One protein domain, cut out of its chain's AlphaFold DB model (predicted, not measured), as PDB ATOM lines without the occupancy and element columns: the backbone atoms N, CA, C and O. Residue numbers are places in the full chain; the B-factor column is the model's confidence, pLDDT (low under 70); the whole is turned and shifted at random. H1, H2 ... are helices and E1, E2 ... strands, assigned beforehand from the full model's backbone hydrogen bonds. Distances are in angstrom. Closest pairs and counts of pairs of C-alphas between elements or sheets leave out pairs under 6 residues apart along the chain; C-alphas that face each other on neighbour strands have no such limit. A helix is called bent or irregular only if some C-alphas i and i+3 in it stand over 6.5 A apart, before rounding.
ATOM      1  N   ASP A   7     -10.858 -22.510 -62.109       87.00
ATOM      2  CA  ASP A   7     -11.990 -23.262 -61.548       87.00
ATOM      3  C   ASP A   7     -12.282 -22.889 -60.087       87.00
ATOM      4  O   ASP A   7     -13.440 -22.720 -59.708       87.00
ATOM      5  N   GLU A   8     -11.240 -22.694 -59.278       87.06
ATOM      6  CA  GLU A   8     -11.381 -22.216 -57.897       87.06
ATOM      7  C   GLU A   8     -11.916 -20.787 -57.855       87.06
ATOM      8  O   GLU A   8     -12.717 -20.447 -56.994       87.06
ATOM      9  N   GLU A   9     -11.502 -19.936 -58.793       85.75
ATOM     10  CA  GLU A   9     -12.003 -18.571 -58.890       85.75
ATOM     11  C   GLU A   9     -13.520 -18.551 -59.109       85.75
ATOM     12  O   GLU A   9     -14.223 -17.819 -58.412       85.75
ATOM     13  N   GLN A  10     -14.041 -19.409 -59.993       85.44
ATOM     14  CA  GLN A  10     -15.487 -19.538 -60.204       85.44
ATOM     15  C   GLN A  10     -16.230 -20.015 -58.951       85.44
ATOM     16  O   GLN A  10     -17.323 -19.526 -58.672       85.44
ATOM     17  N   GLN A  11     -15.647 -20.935 -58.179       86.19
ATOM     18  CA  GLN A  11     -16.223 -21.382 -56.907       86.19
ATOM     19  C   GLN A  11     -16.226 -20.255 -55.868       86.19
ATOM     20  O   GLN A  11     -17.249 -19.979 -55.245       86.19
ATOM     21  N   LEU A  12     -15.111 -19.533 -55.732       86.12
ATOM     22  CA  LEU A  12     -14.976 -18.420 -54.792       86.12
ATOM     23  C   LEU A  12     -15.913 -17.250 -55.129       86.12
ATOM     24  O   LEU A  12     -16.338 -16.539 -54.221       86.12
ATOM     25  N   MET A  13     -16.290 -17.062 -56.398       83.50
ATOM     26  CA  MET A  13     -17.303 -16.075 -56.799       83.50
ATOM     27  C   MET A  13     -18.706 -16.378 -56.257       83.50
ATOM     28  O   MET A  13     -19.510 -15.454 -56.131       83.50
ATOM     29  N   GLN A  14     -19.002 -17.635 -55.906       85.50
ATOM     30  CA  GLN A  14     -20.276 -18.017 -55.284       85.50
ATOM     31  C   GLN A  14     -20.357 -17.583 -53.813       85.50
ATOM     32  O   GLN A  14     -21.443 -17.525 -53.236       85.50
ATOM     33  N   ILE A  15     -19.222 -17.238 -53.199       85.75
ATOM     34  CA  ILE A  15     -19.165 -16.736 -51.831       85.75
ATOM     35  C   ILE A  15     -19.591 -15.267 -51.829       85.75
ATOM     36  O   ILE A  15     -18.860 -14.391 -52.291       85.75
ATOM     37  N   HIS A  16     -20.751 -14.983 -51.236       85.19
ATOM     38  CA  HIS A  16     -21.339 -13.638 -51.201       85.19
ATOM     39  C   HIS A  16     -20.385 -12.563 -50.649       85.19
ATOM     40  O   HIS A  16     -20.285 -11.471 -51.200       85.19
ATOM     41  N   LEU A  17     -19.616 -12.888 -49.602       85.44
ATOM     42  CA  LEU A  17     -18.644 -11.964 -48.997       85.44
ATOM     43  C   LEU A  17     -17.467 -11.609 -49.923       85.44
ATOM     44  O   LEU A  17     -16.754 -10.639 -49.662       85.44
ATOM     45  N   LEU A  18     -17.237 -12.384 -50.986       87.38
ATOM     46  CA  LEU A  18     -16.139 -12.175 -51.928       87.38
ATOM     47  C   LEU A  18     -16.564 -11.568 -53.251       87.38
ATOM     48  O   LEU A  18     -15.681 -11.114 -53.973       87.38
ATOM     49  N   THR A  19     -17.856 -11.515 -53.575       82.44
ATOM     50  CA  THR A  19     -18.329 -11.056 -54.888       82.44
ATOM     51  C   THR A  19     -17.762  -9.675 -55.244       82.44
ATOM     52  O   THR A  19     -17.089  -9.520 -56.267       82.44
ATOM     53  N   ASP A  20     -17.901  -8.699 -54.343       83.31
ATOM     54  CA  ASP A  20     -17.382  -7.339 -54.543       83.31
ATOM     55  C   ASP A  20     -15.851  -7.267 -54.534       83.31
ATOM     56  O   ASP A  20     -15.245  -6.396 -55.165       83.31
ATOM     57  N   TYR A  21     -15.193  -8.143 -53.770       87.00
ATOM     58  CA  TYR A  21     -13.735  -8.204 -53.733       87.00
ATOM     59  C   TYR A  21     -13.176  -8.758 -55.043       87.00
ATOM     60  O   TYR A  21     -12.300  -8.127 -55.632       87.00
ATOM     61  N   ILE A  22     -13.684  -9.906 -55.495       85.81
ATOM     62  CA  ILE A  22     -13.214 -10.599 -56.694       85.81
ATOM     63  C   ILE A  22     -13.431  -9.710 -57.915       85.81
ATOM     64  O   ILE A  22     -12.478  -9.493 -58.661       85.81
ATOM     65  N   GLY A  23     -14.617  -9.109 -58.064       86.19
ATOM     66  CA  GLY A  23     -14.905  -8.205 -59.180       86.19
ATOM     67  C   GLY A  23     -13.909  -7.045 -59.262       86.19
ATOM     68  O   GLY A  23     -13.253  -6.850 -60.285       86.19
ATOM     69  N   ARG A  24     -13.694  -6.325 -58.150       88.44
ATOM     70  CA  ARG A  24     -12.704  -5.233 -58.106       88.44
ATOM     71  C   ARG A  24     -11.283  -5.728 -58.355       88.44
ATOM     72  O   ARG A  24     -10.511  -5.050 -59.033       88.44
ATOM     73  N   LYS A  25     -10.918  -6.888 -57.797       88.94
ATOM     74  CA  LYS A  25      -9.562  -7.417 -57.917       88.94
ATOM     75  C   LYS A  25      -9.258  -7.854 -59.345       88.94
ATOM     76  O   LYS A  25      -8.172  -7.554 -59.825       88.94
ATOM     77  N   GLN A  26     -10.202  -8.482 -60.041       87.12
ATOM     78  CA  GLN A  26     -10.055  -8.814 -61.457       87.12
ATOM     79  C   GLN A  26      -9.828  -7.558 -62.303       87.12
ATOM     80  O   GLN A  26      -8.866  -7.520 -63.067       87.12
ATOM     81  N   SER A  27     -10.634  -6.505 -62.121       87.94
ATOM     82  CA  SER A  27     -10.454  -5.248 -62.861       87.94
ATOM     83  C   SER A  27      -9.086  -4.602 -62.611       87.94
ATOM     84  O   SER A  27      -8.432  -4.170 -63.557       87.94
ATOM     85  N   GLU A  28      -8.613  -4.579 -61.358       88.25
ATOM     86  CA  GLU A  28      -7.275  -4.074 -61.005       88.25
ATOM     87  C   GLU A  28      -6.164  -4.879 -61.697       88.25
ATOM     88  O   GLU A  28      -5.208  -4.312 -62.229       88.25
ATOM     89  N   LEU A  29      -6.281  -6.209 -61.683       87.31
ATOM     90  CA  LEU A  29      -5.295  -7.107 -62.278       87.31
ATOM     91  C   LEU A  29      -5.263  -6.987 -63.802       87.31
ATOM     92  O   LEU A  29      -4.173  -6.965 -64.370       87.31
ATOM     93  N   LEU A  30      -6.425  -6.884 -64.451       86.62
ATOM     94  CA  LEU A  30      -6.540  -6.671 -65.895       86.62
ATOM     95  C   LEU A  30      -5.878  -5.357 -66.303       86.62
ATOM     96  O   LEU A  30      -4.946  -5.380 -67.102       86.62
ATOM     97  N   ALA A  31      -6.262  -4.243 -65.672       87.44
ATOM     98  CA  ALA A  31      -5.694  -2.930 -65.968       87.44
ATOM     99  C   ALA A  31      -4.170  -2.898 -65.760       87.44
ATOM    100  O   ALA A  31      -3.436  -2.336 -66.573       87.44
ATOM    101  N   TRP A  32      -3.673  -3.531 -64.690       86.38
ATOM    102  CA  TRP A  32      -2.234  -3.617 -64.443       86.38
ATOM    103  C   TRP A  32      -1.523  -4.453 -65.510       86.38
ATOM    104  O   TRP A  32      -0.486  -4.034 -66.011       86.38
ATOM    105  N   ASN A  33      -2.068  -5.620 -65.865       86.25
ATOM    106  CA  ASN A  33      -1.461  -6.514 -66.849       86.25
ATOM    107  C   ASN A  33      -1.463  -5.894 -68.261       86.25
ATOM    108  O   ASN A  33      -0.462  -6.007 -68.963       86.25
ATOM    109  N   GLU A  34      -2.535  -5.204 -68.662       85.19
ATOM    110  CA  GLU A  34      -2.627  -4.499 -69.953       85.19
ATOM    111  C   GLU A  34      -1.636  -3.333 -70.046       85.19
ATOM    112  O   GLU A  34      -0.972  -3.155 -71.068       85.19
ATOM    113  N   ALA A  35      -1.465  -2.579 -68.955       84.38
ATOM    114  CA  ALA A  35      -0.527  -1.460 -68.898       84.38
ATOM    115  C   ALA A  35       0.947  -1.882 -69.052       84.38
ATOM    116  O   ALA A  35       1.788  -1.049 -69.387       84.38
ATOM    117  N   GLN A  36       1.284  -3.152 -68.807       75.12
ATOM    118  CA  GLN A  36       2.647  -3.661 -68.980       75.12
ATOM    119  C   GLN A  36       2.991  -3.979 -70.451       75.12
ATOM    120  O   GLN A  36       4.160  -4.192 -70.773       75.12
ATOM    121  N   GLY A  37       2.019  -3.963 -71.370       69.62
ATOM    122  CA  GLY A  37       2.242  -4.234 -72.791       69.62
ATOM    123  C   GLY A  37       2.481  -5.718 -73.093       69.62
ATOM    124  O   GLY A  37       1.897  -6.599 -72.470       69.62
ATOM    125  N   ASN A  38       3.344  -6.013 -74.071       62.75
ATOM    126  CA  ASN A  38       3.575  -7.363 -74.605       62.75
ATOM    127  C   ASN A  38       4.512  -8.206 -73.709       62.75
ATOM    128  O   ASN A  38       5.482  -8.808 -74.176       62.75
ATOM    129  N   VAL A  39       4.278  -8.205 -72.394       57.34
ATOM    130  CA  VAL A  39       5.121  -8.956 -71.459       57.34
ATOM    131  C   VAL A  39       4.797 -10.439 -71.584       57.34
ATOM    132  O   VAL A  39       3.647 -10.859 -71.488       57.34
ATOM    133  N   ALA A  40       5.847 -11.210 -71.867       55.66
ATOM    134  CA  ALA A  40       5.829 -12.609 -72.278       55.66
ATOM    135  C   ALA A  40       4.824 -13.503 -71.527       55.66
ATOM    136  O   ALA A  40       4.589 -13.324 -70.334       55.66
ATOM    137  N   GLN A  41       4.366 -14.559 -72.215       61.38
ATOM    138  CA  GLN A  41       3.473 -15.656 -71.776       61.38
ATOM    139  C   GLN A  41       3.751 -16.259 -70.374       61.38
ATOM    140  O   GLN A  41       2.931 -17.009 -69.841       61.38
ATOM    141  N   MET A  42       4.893 -15.959 -69.751       67.50
ATOM    142  CA  MET A  42       5.250 -16.432 -68.417       67.50
ATOM    143  C   MET A  42       4.336 -15.857 -67.330       67.50
ATOM    144  O   MET A  42       4.215 -14.647 -67.147       67.50
ATOM    145  N   SER A  43       3.765 -16.745 -66.511       67.56
ATOM    146  CA  SER A  43       2.884 -16.373 -65.394       67.56
ATOM    147  C   SER A  43       3.544 -15.465 -64.348       67.56
ATOM    148  O   SER A  43       2.817 -14.793 -63.627       67.56
ATOM    149  N   ALA A  44       4.877 -15.443 -64.247       72.62
ATOM    150  CA  ALA A  44       5.602 -14.589 -63.302       72.62
ATOM    151  C   ALA A  44       5.505 -13.091 -63.644       72.62
ATOM    152  O   ALA A  44       5.630 -12.251 -62.760       72.62
ATOM    153  N   ASN A  45       5.241 -12.766 -64.911       77.19
ATOM    154  CA  ASN A  45       5.159 -11.390 -65.395       77.19
ATOM    155  C   ASN A  45       3.753 -10.790 -65.278       77.19
ATOM    156  O   ASN A  45       3.554  -9.615 -65.574       77.19
ATOM    157  N   ARG A  46       2.770 -11.596 -64.862       78.44
ATOM    158  CA  ARG A  46       1.381 -11.175 -64.691       78.44
ATOM    159  C   ARG A  46       1.027 -11.182 -63.219       78.44
ATOM    160  O   ARG A  46       1.335 -12.134 -62.500       78.44
ATOM    161  N   ARG A  47       0.309 -10.159 -62.766       84.81
ATOM    162  CA  ARG A  47      -0.314 -10.220 -61.447       84.81
ATOM    163  C   ARG A  47      -1.512 -11.162 -61.501       84.81
ATOM    164  O   ARG A  47      -2.320 -11.111 -62.428       84.81
ATOM    165  N   ARG A  48      -1.627 -12.003 -60.475       88.06
ATOM    166  CA  ARG A  48      -2.723 -12.956 -60.277       88.06
ATOM    167  C   ARG A  48      -3.153 -12.964 -58.817       88.06
ATOM    168  O   ARG A  48      -2.367 -12.633 -57.926       88.06
ATOM    169  N   MET A  49      -4.391 -13.380 -58.572       91.56
ATOM    170  CA  MET A  49      -4.857 -13.653 -57.217       91.56
ATOM    171  C   MET A  49      -4.116 -14.852 -56.628       91.56
ATOM    172  O   MET A  49      -3.747 -15.799 -57.322       91.56
ATOM    173  N   THR A  50      -3.892 -14.799 -55.321       93.38
ATOM    174  CA  THR A  50      -3.251 -15.874 -54.560       93.38
ATOM    175  C   THR A  50      -4.227 -16.360 -53.517       93.38
ATOM    176  O   THR A  50      -4.980 -15.559 -52.968       93.38
ATOM    177  N   ASN A  51      -4.199 -17.653 -53.218       94.31
ATOM    178  CA  ASN A  51      -5.172 -18.235 -52.304       94.31
ATOM    179  C   ASN A  51      -5.146 -17.585 -50.908       94.31
ATOM    180  O   ASN A  51      -6.186 -17.211 -50.377       94.31
ATOM    181  N   ILE A  52      -3.951 -17.326 -50.367       94.69
ATOM    182  CA  ILE A  52      -3.779 -16.600 -49.099       94.69
ATOM    183  C   ILE A  52      -4.223 -15.130 -49.183       94.69
ATOM    184  O   ILE A  52      -4.719 -14.576 -48.204       94.69
ATOM    185  N   GLY A  53      -4.055 -14.479 -50.339       93.94
ATOM    186  CA  GLY A  53      -4.526 -13.111 -50.555       93.94
ATOM    187  C   GLY A  53      -6.051 -13.035 -50.575       93.94
ATOM    188  O   GLY A  53      -6.622 -12.139 -49.952       93.94
ATOM    189  N   THR A  54      -6.695 -14.001 -51.231       94.69
ATOM    190  CA  THR A  54      -8.153 -14.109 -51.304       94.69
ATOM    191  C   THR A  54      -8.756 -14.494 -49.954       94.69
ATOM    192  O   THR A  54      -9.701 -13.845 -49.519       94.69
ATOM    193  N   PHE A  55      -8.159 -15.443 -49.223       96.06
ATOM    194  CA  PHE A  55      -8.583 -15.780 -47.858       96.06
ATOM    195  C   PHE A  55      -8.473 -14.586 -46.900       96.06
ATOM    196  O   PHE A  55      -9.367 -14.336 -46.099       96.06
ATOM    197  N   ARG A  56      -7.413 -13.777 -47.012       96.25
ATOM    198  CA  ARG A  56      -7.274 -12.553 -46.208       96.25
ATOM    199  C   ARG A  56      -8.382 -11.539 -46.498       96.25
ATOM    200  O   ARG A  56      -8.885 -10.900 -45.577       96.25
ATOM    201  N   ALA A  57      -8.750 -11.378 -47.768       95.00
ATOM    202  CA  ALA A  57      -9.859 -10.514 -48.155       95.00
ATOM    203  C   ALA A  57     -11.204 -11.049 -47.651       95.00
ATOM    204  O   ALA A  57     -12.008 -10.268 -47.146       95.00
ATOM    205  N   TYR A  58     -11.404 -12.369 -47.718       96.00
ATOM    206  CA  TYR A  58     -12.561 -13.048 -47.144       96.00
ATOM    207  C   TYR A  58     -12.682 -12.793 -45.641       96.00
ATOM    208  O   TYR A  58     -13.708 -12.303 -45.183       96.00
ATOM    209  N   ALA A  59     -11.613 -13.055 -44.882       96.94
ATOM    210  CA  ALA A  59     -11.590 -12.867 -43.437       96.94
ATOM    211  C   ALA A  59     -11.898 -11.412 -43.052       96.94
ATOM    212  O   ALA A  59     -12.679 -11.164 -42.139       96.94
ATOM    213  N   LEU A  60     -11.350 -10.437 -43.785       96.75
ATOM    214  CA  LEU A  60     -11.668  -9.026 -43.560       96.75
ATOM    215  C   LEU A  60     -13.144  -8.707 -43.837       96.75
ATOM    216  O   LEU A  60     -13.753  -7.955 -43.079       96.75
ATOM    217  N   ALA A  61     -13.714  -9.238 -44.921       94.94
ATOM    218  CA  ALA A  61     -15.123  -9.037 -45.254       94.94
ATOM    219  C   ALA A  61     -16.047  -9.666 -44.199       94.94
ATOM    220  O   ALA A  61     -16.992  -9.014 -43.765       94.94
ATOM    221  N   TYR A  62     -15.717 -10.874 -43.736       96.06
ATOM    222  CA  TYR A  62     -16.403 -11.562 -42.643       96.06
ATOM    223  C   TYR A  62     -16.385 -10.749 -41.342       96.06
ATOM    224  O   TYR A  62     -17.430 -10.505 -40.749       96.06
ATOM    225  N   LEU A  63     -15.219 -10.248 -40.923       96.50
ATOM    226  CA  LEU A  63     -15.113  -9.432 -39.706       96.50
ATOM    227  C   LEU A  63     -15.930  -8.140 -39.804       96.50
ATOM    228  O   LEU A  63     -16.546  -7.724 -38.828       96.50
ATOM    229  N   LYS A  64     -15.955  -7.506 -40.980       94.50
ATOM    230  CA  LYS A  64     -16.723  -6.275 -41.207       94.50
ATOM    231  C   LYS A  64     -18.235  -6.492 -41.228       94.50
ATOM    232  O   LYS A  64     -18.962  -5.548 -40.929       94.50
ATOM    233  N   SER A  65     -18.705  -7.683 -41.596       93.31
ATOM    234  CA  SER A  65     -20.128  -8.034 -41.558       93.31
ATOM    235  C   SER A  65     -20.569  -8.621 -40.214       93.31
ATOM    236  O   SER A  65     -21.770  -8.742 -39.971       93.31
ATOM    237  N   HIS A  66     -19.629  -8.955 -39.326       95.25
ATOM    238  CA  HIS A  66     -19.915  -9.562 -38.031       95.25
ATOM    239  C   HIS A  66     -20.599  -8.572 -37.073       95.25
ATOM    240  O   HIS A  66     -20.066  -7.502 -36.772       95.25
ATOM    241  N   VAL A  67     -21.767  -8.949 -36.542       95.75
ATOM    242  CA  VAL A  67     -22.611  -8.079 -35.699       95.75
ATOM    243  C   VAL A  67     -21.897  -7.589 -34.436       95.75
ATOM    244  O   VAL A  67     -22.020  -6.419 -34.076       95.75
ATOM    245  N   ASP A  68     -21.096  -8.453 -33.813       97.00
ATOM    246  CA  ASP A  68     -20.383  -8.142 -32.569       97.00
ATOM    247  C   ASP A  68     -19.076  -7.353 -32.765       97.00
ATOM    248  O   ASP A  68     -18.478  -6.899 -31.786       97.00
ATOM    249  N   ILE A  69     -18.636  -7.143 -34.012       97.31
ATOM    250  CA  ILE A  69     -17.462  -6.321 -34.322       97.31
ATOM    251  C   ILE A  69     -17.880  -4.856 -34.453       97.31
ATOM    252  O   ILE A  69     -18.945  -4.513 -34.978       97.31
ATOM    253  N   ASN A  70     -17.048  -3.963 -33.921       97.00
ATOM    254  CA  ASN A  70     -17.263  -2.528 -33.948       97.00
ATOM    255  C   ASN A  70     -16.826  -1.951 -35.309       97.00
ATOM    256  O   ASN A  70     -15.626  -1.893 -35.590       97.00
ATOM    257  N   PRO A  71     -17.766  -1.473 -36.145       94.12
ATOM    258  CA  PRO A  71     -17.448  -0.964 -37.477       94.12
ATOM    259  C   PRO A  71     -16.777   0.417 -37.452       94.12
ATOM    260  O   PRO A  71     -16.204   0.830 -38.457       94.12
ATOM    261  N   GLY A  72     -16.861   1.146 -36.332       95.31
ATOM    262  CA  GLY A  72     -16.278   2.480 -36.172       95.31
ATOM    263  C   GLY A  72     -14.804   2.469 -35.766       95.31
ATOM    264  O   GLY A  72     -14.209   3.531 -35.610       95.31
ATOM    265  N   MET A  73     -14.218   1.288 -35.572       96.56
ATOM    266  CA  MET A  73     -12.834   1.124 -35.137       96.56
ATOM    267  C   MET A  73     -12.018   0.341 -36.163       96.56
ATOM    268  O   MET A  73     -12.544  -0.247 -37.110       96.56
ATOM    269  N   THR A  74     -10.699   0.344 -35.983       96.69
ATOM    270  CA  THR A  74      -9.776  -0.338 -36.888       96.69
ATOM    271  C   THR A  74     -10.099  -1.828 -36.983       96.69
ATOM    272  O   THR A  74     -10.142  -2.535 -35.980       96.69
ATOM    273  N   CYS A  75     -10.267  -2.313 -38.211       97.44
ATOM    274  CA  CYS A  75     -10.418  -3.726 -38.531       97.44
ATOM    275  C   CYS A  75      -9.476  -4.071 -39.688       97.44
ATOM    276  O   CYS A  75      -9.546  -3.463 -40.761       97.44
ATOM    277  N   MET A  76      -8.567  -5.016 -39.459       97.19
ATOM    278  CA  MET A  76      -7.493  -5.373 -40.375       97.19
ATOM    279  C   MET A  76      -7.210  -6.872 -40.310       97.19
ATOM    280  O   MET A  76      -7.200  -7.475 -39.242       97.19
ATOM    281  N   VAL A  77      -6.899  -7.452 -41.467       97.69
ATOM    282  CA  VAL A  77      -6.267  -8.768 -41.561       97.69
ATOM    283  C   VAL A  77      -4.998  -8.597 -42.382       97.69
ATOM    284  O   VAL A  77      -5.066  -8.118 -43.518       97.69
ATOM    285  N   ARG A  78      -3.837  -8.950 -41.824       96.69
ATOM    286  CA  ARG A  78      -2.531  -8.797 -42.491       96.69
ATOM    287  C   ARG A  78      -1.691 -10.064 -42.401       96.69
ATOM    288  O   ARG A  78      -1.892 -10.894 -41.526       96.69
ATOM    289  N   GLN A  79      -0.759 -10.213 -43.335       95.50
ATOM    290  CA  GLN A  79       0.279 -11.239 -43.244       95.50
ATOM    291  C   GLN A  79       1.416 -10.722 -42.369       95.50
ATOM    292  O   GLN A  79       1.790  -9.553 -42.482       95.50
ATOM    293  N   LEU A  80       1.942 -11.592 -41.514       96.06
ATOM    294  CA  LEU A  80       3.188 -11.358 -40.792       96.06
ATOM    295  C   LEU A  80       4.366 -11.945 -41.575       96.06
ATOM    296  O   LEU A  80       4.189 -12.568 -42.626       96.06
ATOM    297  N   GLU A  81       5.576 -11.723 -41.066       94.69
ATOM    298  CA  GLU A  81       6.789 -12.283 -41.655       94.69
ATOM    299  C   GLU A  81       6.703 -13.820 -41.730       94.69
ATOM    300  O   GLU A  81       6.270 -14.462 -40.765       94.69
ATOM    301  N   PRO A  82       7.079 -14.435 -42.869       94.44
ATOM    302  CA  PRO A  82       7.120 -15.884 -42.989       94.44
ATOM    303  C   PRO A  82       8.053 -16.511 -41.952       94.44
ATOM    304  O   PRO A  82       9.150 -16.021 -41.699       94.44
ATOM    305  N   THR A  83       7.636 -17.645 -41.402       93.81
ATOM    306  CA  THR A  83       8.408 -18.419 -40.425       93.81
ATOM    307  C   THR A  83       8.621 -19.846 -40.924       93.81
ATOM    308  O   THR A  83       8.066 -20.262 -41.946       93.81
ATOM    309  N   SER A  84       9.371 -20.652 -40.166       91.50
ATOM    310  CA  SER A  84       9.477 -22.097 -40.412       91.50
ATOM    311  C   SER A  84       8.137 -22.836 -40.289       91.50
ATOM    312  O   SER A  84       8.031 -23.976 -40.729       91.50
ATOM    313  N   GLN A  85       7.123 -22.211 -39.686       91.12
ATOM    314  CA  GLN A  85       5.785 -22.766 -39.464       91.12
ATOM    315  C   GLN A  85       4.764 -22.246 -40.497       91.12
ATOM    316  O   GLN A  85       3.558 -22.409 -40.332       91.12
ATOM    317  N   GLY A  86       5.227 -21.595 -41.571       90.69
ATOM    318  CA  GLY A  86       4.377 -21.032 -42.622       90.69
ATOM    319  C   GLY A  86       4.242 -19.512 -42.543       90.69
ATOM    320  O   GLY A  86       5.102 -18.827 -41.993       90.69
ATOM    321  N   ILE A  87       3.176 -18.976 -43.146       93.31
ATOM    322  CA  ILE A  87       2.908 -17.531 -43.229       93.31
ATOM    323  C   ILE A  87       1.793 -17.193 -42.233       93.31
ATOM    324  O   ILE A  87       0.636 -17.509 -42.521       93.31
ATOM    325  N   PRO A  88       2.102 -16.565 -41.085       95.06
ATOM    326  CA  PRO A  88       1.081 -16.223 -40.108       95.06
ATOM    327  C   PRO A  88       0.158 -15.118 -40.631       95.06
ATOM    328  O   PRO A  88       0.583 -14.211 -41.358       95.06
ATOM    329  N   LEU A  89      -1.108 -15.180 -40.222       95.31
ATOM    330  CA  LEU A  89      -2.083 -14.116 -40.430       95.31
ATOM    331  C   LEU A  89      -2.430 -13.485 -39.087       95.31
ATOM    332  O   LEU A  89      -2.800 -14.181 -38.147       95.31
ATOM    333  N   GLU A  90      -2.327 -12.165 -39.023       96.94
ATOM    334  CA  GLU A  90      -2.811 -11.383 -37.895       96.94
ATOM    335  C   GLU A  90      -4.214 -10.868 -38.208       96.94
ATOM    336  O   GLU A  90      -4.440 -10.259 -39.260       96.94
ATOM    337  N   ILE A  91      -5.134 -11.105 -37.275       97.31
ATOM    338  CA  ILE A  91      -6.484 -10.554 -37.264       97.31
ATOM    339  C   ILE A  91      -6.542  -9.513 -36.152       97.31
ATOM    340  O   ILE A  91      -6.294  -9.825 -34.992       97.31
ATOM    341  N   TYR A  92      -6.878  -8.280 -36.516       97.75
ATOM    342  CA  TYR A  92      -6.990  -7.163 -35.592       97.75
ATOM    343  C   TYR A  92      -8.356  -6.500 -35.755       97.75
ATOM    344  O   TYR A  92      -8.684  -6.003 -36.833       97.75
ATOM    345  N   CYS A  93      -9.164  -6.495 -34.700       97.69
ATOM    346  CA  CYS A  93     -10.488  -5.881 -34.689       97.69
ATOM    347  C   CYS A  93     -10.896  -5.518 -33.258       97.69
ATOM    348  O   CYS A  93     -10.282  -5.981 -32.299       97.69
ATOM    349  N   PHE A  94     -11.933  -4.692 -33.121       97.75
ATOM    350  CA  PHE A  94     -12.514  -4.338 -31.828       97.75
ATOM    351  C   PHE A  94     -13.925  -4.899 -31.725       97.75
ATOM    352  O   PHE A  94     -14.710  -4.768 -32.664       97.75
ATOM    353  N   THR A  95     -14.267  -5.483 -30.583       97.69
ATOM    354  CA  THR A  95     -15.633  -5.908 -30.264       97.69
ATOM    355  C   THR A  95     -16.492  -4.712 -29.853       97.69
ATOM    356  O   THR A  95     -15.994  -3.666 -29.432       97.69
ATOM    357  N   ARG A  96     -17.814  -4.853 -29.951       97.44
ATOM    358  CA  ARG A  96     -18.779  -3.872 -29.418       97.44
ATOM    359  C   ARG A  96     -18.948  -3.944 -27.899       97.44
ATOM    360  O   ARG A  96     -19.523  -3.035 -27.312       97.44
ATOM    361  N   THR A  97     -18.472  -5.021 -27.282       96.44
ATOM    362  CA  THR A  97     -18.560  -5.288 -25.843       96.44
ATOM    363  C   THR A  97     -17.178  -5.319 -25.201       96.44
ATOM    364  O   THR A  97     -16.193  -5.662 -25.855       96.44
ATOM    365  N   THR A  98     -17.120  -4.985 -23.914       95.88
ATOM    366  CA  THR A  98     -15.943  -5.130 -23.042       95.88
ATOM    367  C   THR A  98     -16.133  -6.224 -21.988       95.88
ATOM    368  O   THR A  98     -15.259  -6.431 -21.148       95.88
ATOM    369  N   VAL A  99     -17.274  -6.924 -22.006       98.00
ATOM    370  CA  VAL A  99     -17.543  -8.050 -21.109       98.00
ATOM    371  C   VAL A  99     -16.607  -9.196 -21.472       98.00
ATOM    372  O   VAL A  99     -16.636  -9.692 -22.594       98.00
ATOM    373  N   TRP A 100     -15.794  -9.625 -20.506       96.69
ATOM    374  CA  TRP A 100     -14.737 -10.617 -20.718       96.69
ATOM    375  C   TRP A 100     -15.245 -11.923 -21.345       96.69
ATOM    376  O   TRP A 100     -14.693 -12.395 -22.332       96.69
ATOM    377  N   VAL A 101     -16.326 -12.489 -20.801       98.06
ATOM    378  CA  VAL A 101     -16.883 -13.767 -21.278       98.06
ATOM    379  C   VAL A 101     -17.379 -13.661 -22.722       98.06
ATOM    380  O   VAL A 101     -17.128 -14.557 -23.522       98.06
ATOM    381  N   ASP A 102     -18.039 -12.554 -23.073       97.56
ATOM    382  CA  ASP A 102     -18.512 -12.334 -24.439       97.56
ATOM    383  C   ASP A 102     -17.348 -12.100 -25.399       97.56
ATOM    384  O   ASP A 102     -17.369 -12.614 -26.512       97.56
ATOM    385  N   TYR A 103     -16.330 -11.352 -24.968       97.19
ATOM    386  CA  TYR A 103     -15.122 -11.111 -25.750       97.19
ATOM    387  C   TYR A 103     -14.429 -12.427 -26.136       97.19
ATOM    388  O   TYR A 103     -14.172 -12.655 -27.317       97.19
ATOM    389  N   GLU A 104     -14.199 -13.317 -25.164       97.69
ATOM    390  CA  GLU A 104     -13.588 -14.635 -25.393       97.69
ATOM    391  C   GLU A 104     -14.442 -15.506 -26.322       97.69
ATOM    392  O   GLU A 104     -13.923 -16.133 -27.246       97.69
ATOM    393  N   ARG A 105     -15.770 -15.499 -26.131       97.94
ATOM    394  CA  ARG A 105     -16.697 -16.221 -27.010       97.94
ATOM    395  C   ARG A 105     -16.618 -15.707 -28.450       97.94
ATOM    396  O   ARG A 105     -16.453 -16.505 -29.364       97.94
ATOM    397  N   ILE A 106     -16.694 -14.389 -28.652       97.62
ATOM    398  CA  ILE A 106     -16.607 -13.764 -29.983       97.62
ATOM    399  C   ILE A 106     -15.271 -14.112 -30.648       97.62
ATOM    400  O   ILE A 106     -15.239 -14.448 -31.831       97.62
ATOM    401  N   GLN A 107     -14.168 -14.051 -29.898       97.31
ATOM    402  CA  GLN A 107     -12.854 -14.425 -30.409       97.31
ATOM    403  C   GLN A 107     -12.827 -15.892 -30.861       97.31
ATOM    404  O   GLN A 107     -12.383 -16.166 -31.978       97.31
ATOM    405  N   GLY A 108     -13.315 -16.814 -30.027       97.25
ATOM    406  CA  GLY A 108     -13.407 -18.239 -30.352       97.25
ATOM    407  C   GLY A 108     -14.233 -18.493 -31.611       97.25
ATOM    408  O   GLY A 108     -13.725 -19.084 -32.561       97.25
ATOM    409  N   ASP A 109     -15.449 -17.943 -31.667       97.38
ATOM    410  CA  ASP A 109     -16.376 -18.104 -32.794       97.38
ATOM    411  C   ASP A 109     -15.755 -17.626 -34.124       97.38
ATOM    412  O   ASP A 109     -15.905 -18.265 -35.170       97.38
ATOM    413  N   ILE A 110     -15.010 -16.513 -34.097       97.25
ATOM    414  CA  ILE A 110     -14.294 -15.995 -35.270       97.25
ATOM    415  C   ILE A 110     -13.223 -16.982 -35.742       97.25
ATOM    416  O   ILE A 110     -13.149 -17.272 -36.940       97.25
ATOM    417  N   PHE A 111     -12.375 -17.476 -34.838       96.69
ATOM    418  CA  PHE A 111     -11.288 -18.379 -35.217       96.69
ATOM    419  C   PHE A 111     -11.802 -19.747 -35.658       96.69
ATOM    420  O   PHE A 111     -11.344 -20.238 -36.690       96.69
ATOM    421  N   ASP A 112     -12.780 -20.319 -34.957       96.75
ATOM    422  CA  ASP A 112     -13.396 -21.596 -35.322       96.75
ATOM    423  C   ASP A 112     -13.965 -21.541 -36.740       96.75
ATOM    424  O   ASP A 112     -13.691 -22.414 -37.571       96.75
ATOM    425  N   TYR A 113     -14.682 -20.464 -37.070       96.44
ATOM    426  CA  TYR A 113     -15.222 -20.273 -38.409       96.44
ATOM    427  C   TYR A 113     -14.128 -20.109 -39.472       96.44
ATOM    428  O   TYR A 113     -14.149 -20.780 -40.508       96.44
ATOM    429  N   LEU A 114     -13.145 -19.235 -39.227       96.44
ATOM    430  CA  LEU A 114     -12.075 -18.967 -40.192       96.44
ATOM    431  C   LEU A 114     -11.174 -20.183 -40.429       96.44
ATOM    432  O   LEU A 114     -10.721 -20.392 -41.553       96.44
ATOM    433  N   ILE A 115     -10.922 -20.996 -39.403       95.56
ATOM    434  CA  ILE A 115     -10.184 -22.255 -39.540       95.56
ATOM    435  C   ILE A 115     -11.015 -23.267 -40.331       95.56
ATOM    436  O   ILE A 115     -10.473 -23.923 -41.220       95.56
ATOM    437  N   THR A 116     -12.321 -23.352 -40.069       95.19
ATOM    438  CA  THR A 116     -13.227 -24.282 -40.759       95.19
ATOM    439  C   THR A 116     -13.329 -23.999 -42.255       95.19
ATOM    440  O   THR A 116     -13.336 -24.930 -43.051       95.19
ATOM    441  N   VAL A 117     -13.381 -22.727 -42.657       94.44
ATOM    442  CA  VAL A 117     -13.517 -22.330 -44.071       94.44
ATOM    443  C   VAL A 117     -12.176 -22.275 -44.816       94.44
ATOM    444  O   VAL A 117     -12.143 -22.258 -46.041       94.44
ATOM    445  N   MET A 118     -11.047 -22.269 -44.104       94.44
ATOM    446  CA  MET A 118      -9.703 -22.212 -44.693       94.44
ATOM    447  C   MET A 118      -9.444 -23.269 -45.797       94.44
ATOM    448  O   MET A 118      -8.854 -22.898 -46.820       94.44
ATOM    449  N   PRO A 119      -9.883 -24.541 -45.666       93.50
ATOM    450  CA  PRO A 119      -9.701 -25.562 -46.699       93.50
ATOM    451  C   PRO A 119     -10.371 -25.236 -48.038       93.50
ATOM    452  O   PRO A 119      -9.827 -25.622 -49.071       93.50
ATOM    453  N   GLU A 120     -11.460 -24.458 -48.051       91.81
ATOM    454  CA  GLU A 120     -12.134 -24.008 -49.286       91.81
ATOM    455  C   GLU A 120     -11.225 -23.124 -50.157       91.81
ATOM    456  O   GLU A 120     -11.393 -23.012 -51.367       91.81
ATOM    457  N   PHE A 121     -10.193 -22.525 -49.557       93.38
ATOM    458  CA  PHE A 121      -9.172 -21.745 -50.256       93.38
ATOM    459  C   PHE A 121      -7.933 -22.590 -50.602       93.38
ATOM    460  O   PHE A 121      -6.891 -22.059 -51.003       93.38
ATOM    461  N   GLY A 122      -7.981 -23.909 -50.396       92.19
ATOM    462  CA  GLY A 122      -6.822 -24.792 -50.525       92.19
ATOM    463  C   GLY A 122      -5.683 -24.401 -49.579       92.19
ATOM    464  O   GLY A 122      -4.507 -24.471 -49.951       92.19
ATOM    465  N   LEU A 123      -6.037 -23.893 -48.397       94.44
ATOM    466  CA  LEU A 123      -5.127 -23.579 -47.303       94.44
ATOM    467  C   LEU A 123      -5.287 -24.625 -46.196       94.44
ATOM    468  O   LEU A 123      -6.257 -25.380 -46.155       94.44
ATOM    469  N   SER A 124      -4.309 -24.702 -45.302       92.25
ATOM    470  CA  SER A 124      -4.316 -25.670 -44.207       92.25
ATOM    471  C   SER A 124      -3.662 -25.051 -42.987       92.25
ATOM    472  O   SER A 124      -2.664 -24.336 -43.112       92.25
ATOM    473  N   LEU A 125      -4.223 -25.336 -41.814       91.75
ATOM    474  CA  LEU A 125      -3.648 -24.903 -40.553       91.75
ATOM    475  C   LEU A 125      -2.357 -25.680 -40.295       91.75
ATOM    476  O   LEU A 125      -2.346 -26.912 -40.322       91.75
ATOM    477  N   TYR A 126      -1.274 -24.958 -40.031       90.75
ATOM    478  CA  TYR A 126      -0.049 -25.583 -39.565       90.75
ATOM    479  C   TYR A 126      -0.231 -26.051 -38.117       90.75
ATOM    480  O   TYR A 126      -0.611 -25.265 -37.251       90.75
TER     481      TYR A 126
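Overview. This is residues 7 to 126 of the 160 residues of an uncharacterized protein of Pseudomonas syringae pv. actinidiae (UniProt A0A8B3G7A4). Helix H3 lies in the middle of an elongated, loosely built model, with the strand hairpin E1 and E2 packed on one side of it and the long helices H2 and H4 reaching away from it toward opposite ends of the longest axis. The short H1 sits near H2, H3 and H4, and residues 37 to 44, in the loop after H2, stick out free at one end. The printed part has 120 residues and, along the chain, H1, H2, H3, E1, E2 and H4; the sheet has the order E1 - E2 and is antiparallel. The class is mostly helix, and the whole is loose, with a radius of gyration of the C-alphas of 16.8 A and spans of 58 by 33 by 25 A.

Arrangement. H1, residues 7 to 12, and H2, residues 16 to 35, are close but not clearly touching, with the closest C-alphas, those of Leu 12 and Leu 18, 7.0 A apart. H3, residues 51 to 65, touches H2 with residues 57 to 62 alone, and H2 touches it with residues 17 to 21 alone. Their closest C-alphas, those of Leu 17 and Ala 61, are 5.9 A apart, and they run opposite ways at a steep tilt of 46 degrees. H1 and H3 are near each other, with 6 pairs of C-alphas within 10 A. E1, residues 76 to 79, comes closest to H3 at the C-alphas of Val 77 and Leu 60, 5.8 A apart. E1 and E2, residues 89 to 92, form an antiparallel hairpin with directions at 160 degrees; N 76 and O 92 are 2.8 A apart and N 90 and O 78 are 2.8 A apart, within hydrogen-bond range. H4, residues 100 to 121, touches H3, with the closest C-alphas, those of Phe 121 and Asn 51, 5.7 A apart. They run opposite ways at a tilt of 36 degrees, only just steep. H2 and H4 are apart. Every O i to N i+4 pair is within hydrogen-bond range in H1 and H3, against 14 of 16 in H2 and 15 of 18 in H4.

Along the chain. H1 begins at C-alpha 7, (-11.990, -23.262, -61.548). H2 is 29.9 A long and irregular, with C-alphas 17 and 20 standing 7.3 A apart. H3 is 21.1 A long, E1 10.2 A and E2 9.8 A. H4 is 32.1 A long and irregular, with C-alphas 116 and 119 standing 7.0 A apart; it ends at C-alpha 121, (-9.172, -21.745, -50.256).

Size, cuts and confidence. The two C-alphas farthest apart, those of Asn 38 and Val 99, are 57.5 A apart. The printed part has no cut. The link from H2 to H3, 15 residues, is long, and the link from H1 to H2 is tight. The mean pLDDT of the printed part is 90.6, and residues 37 to 43 are under 70.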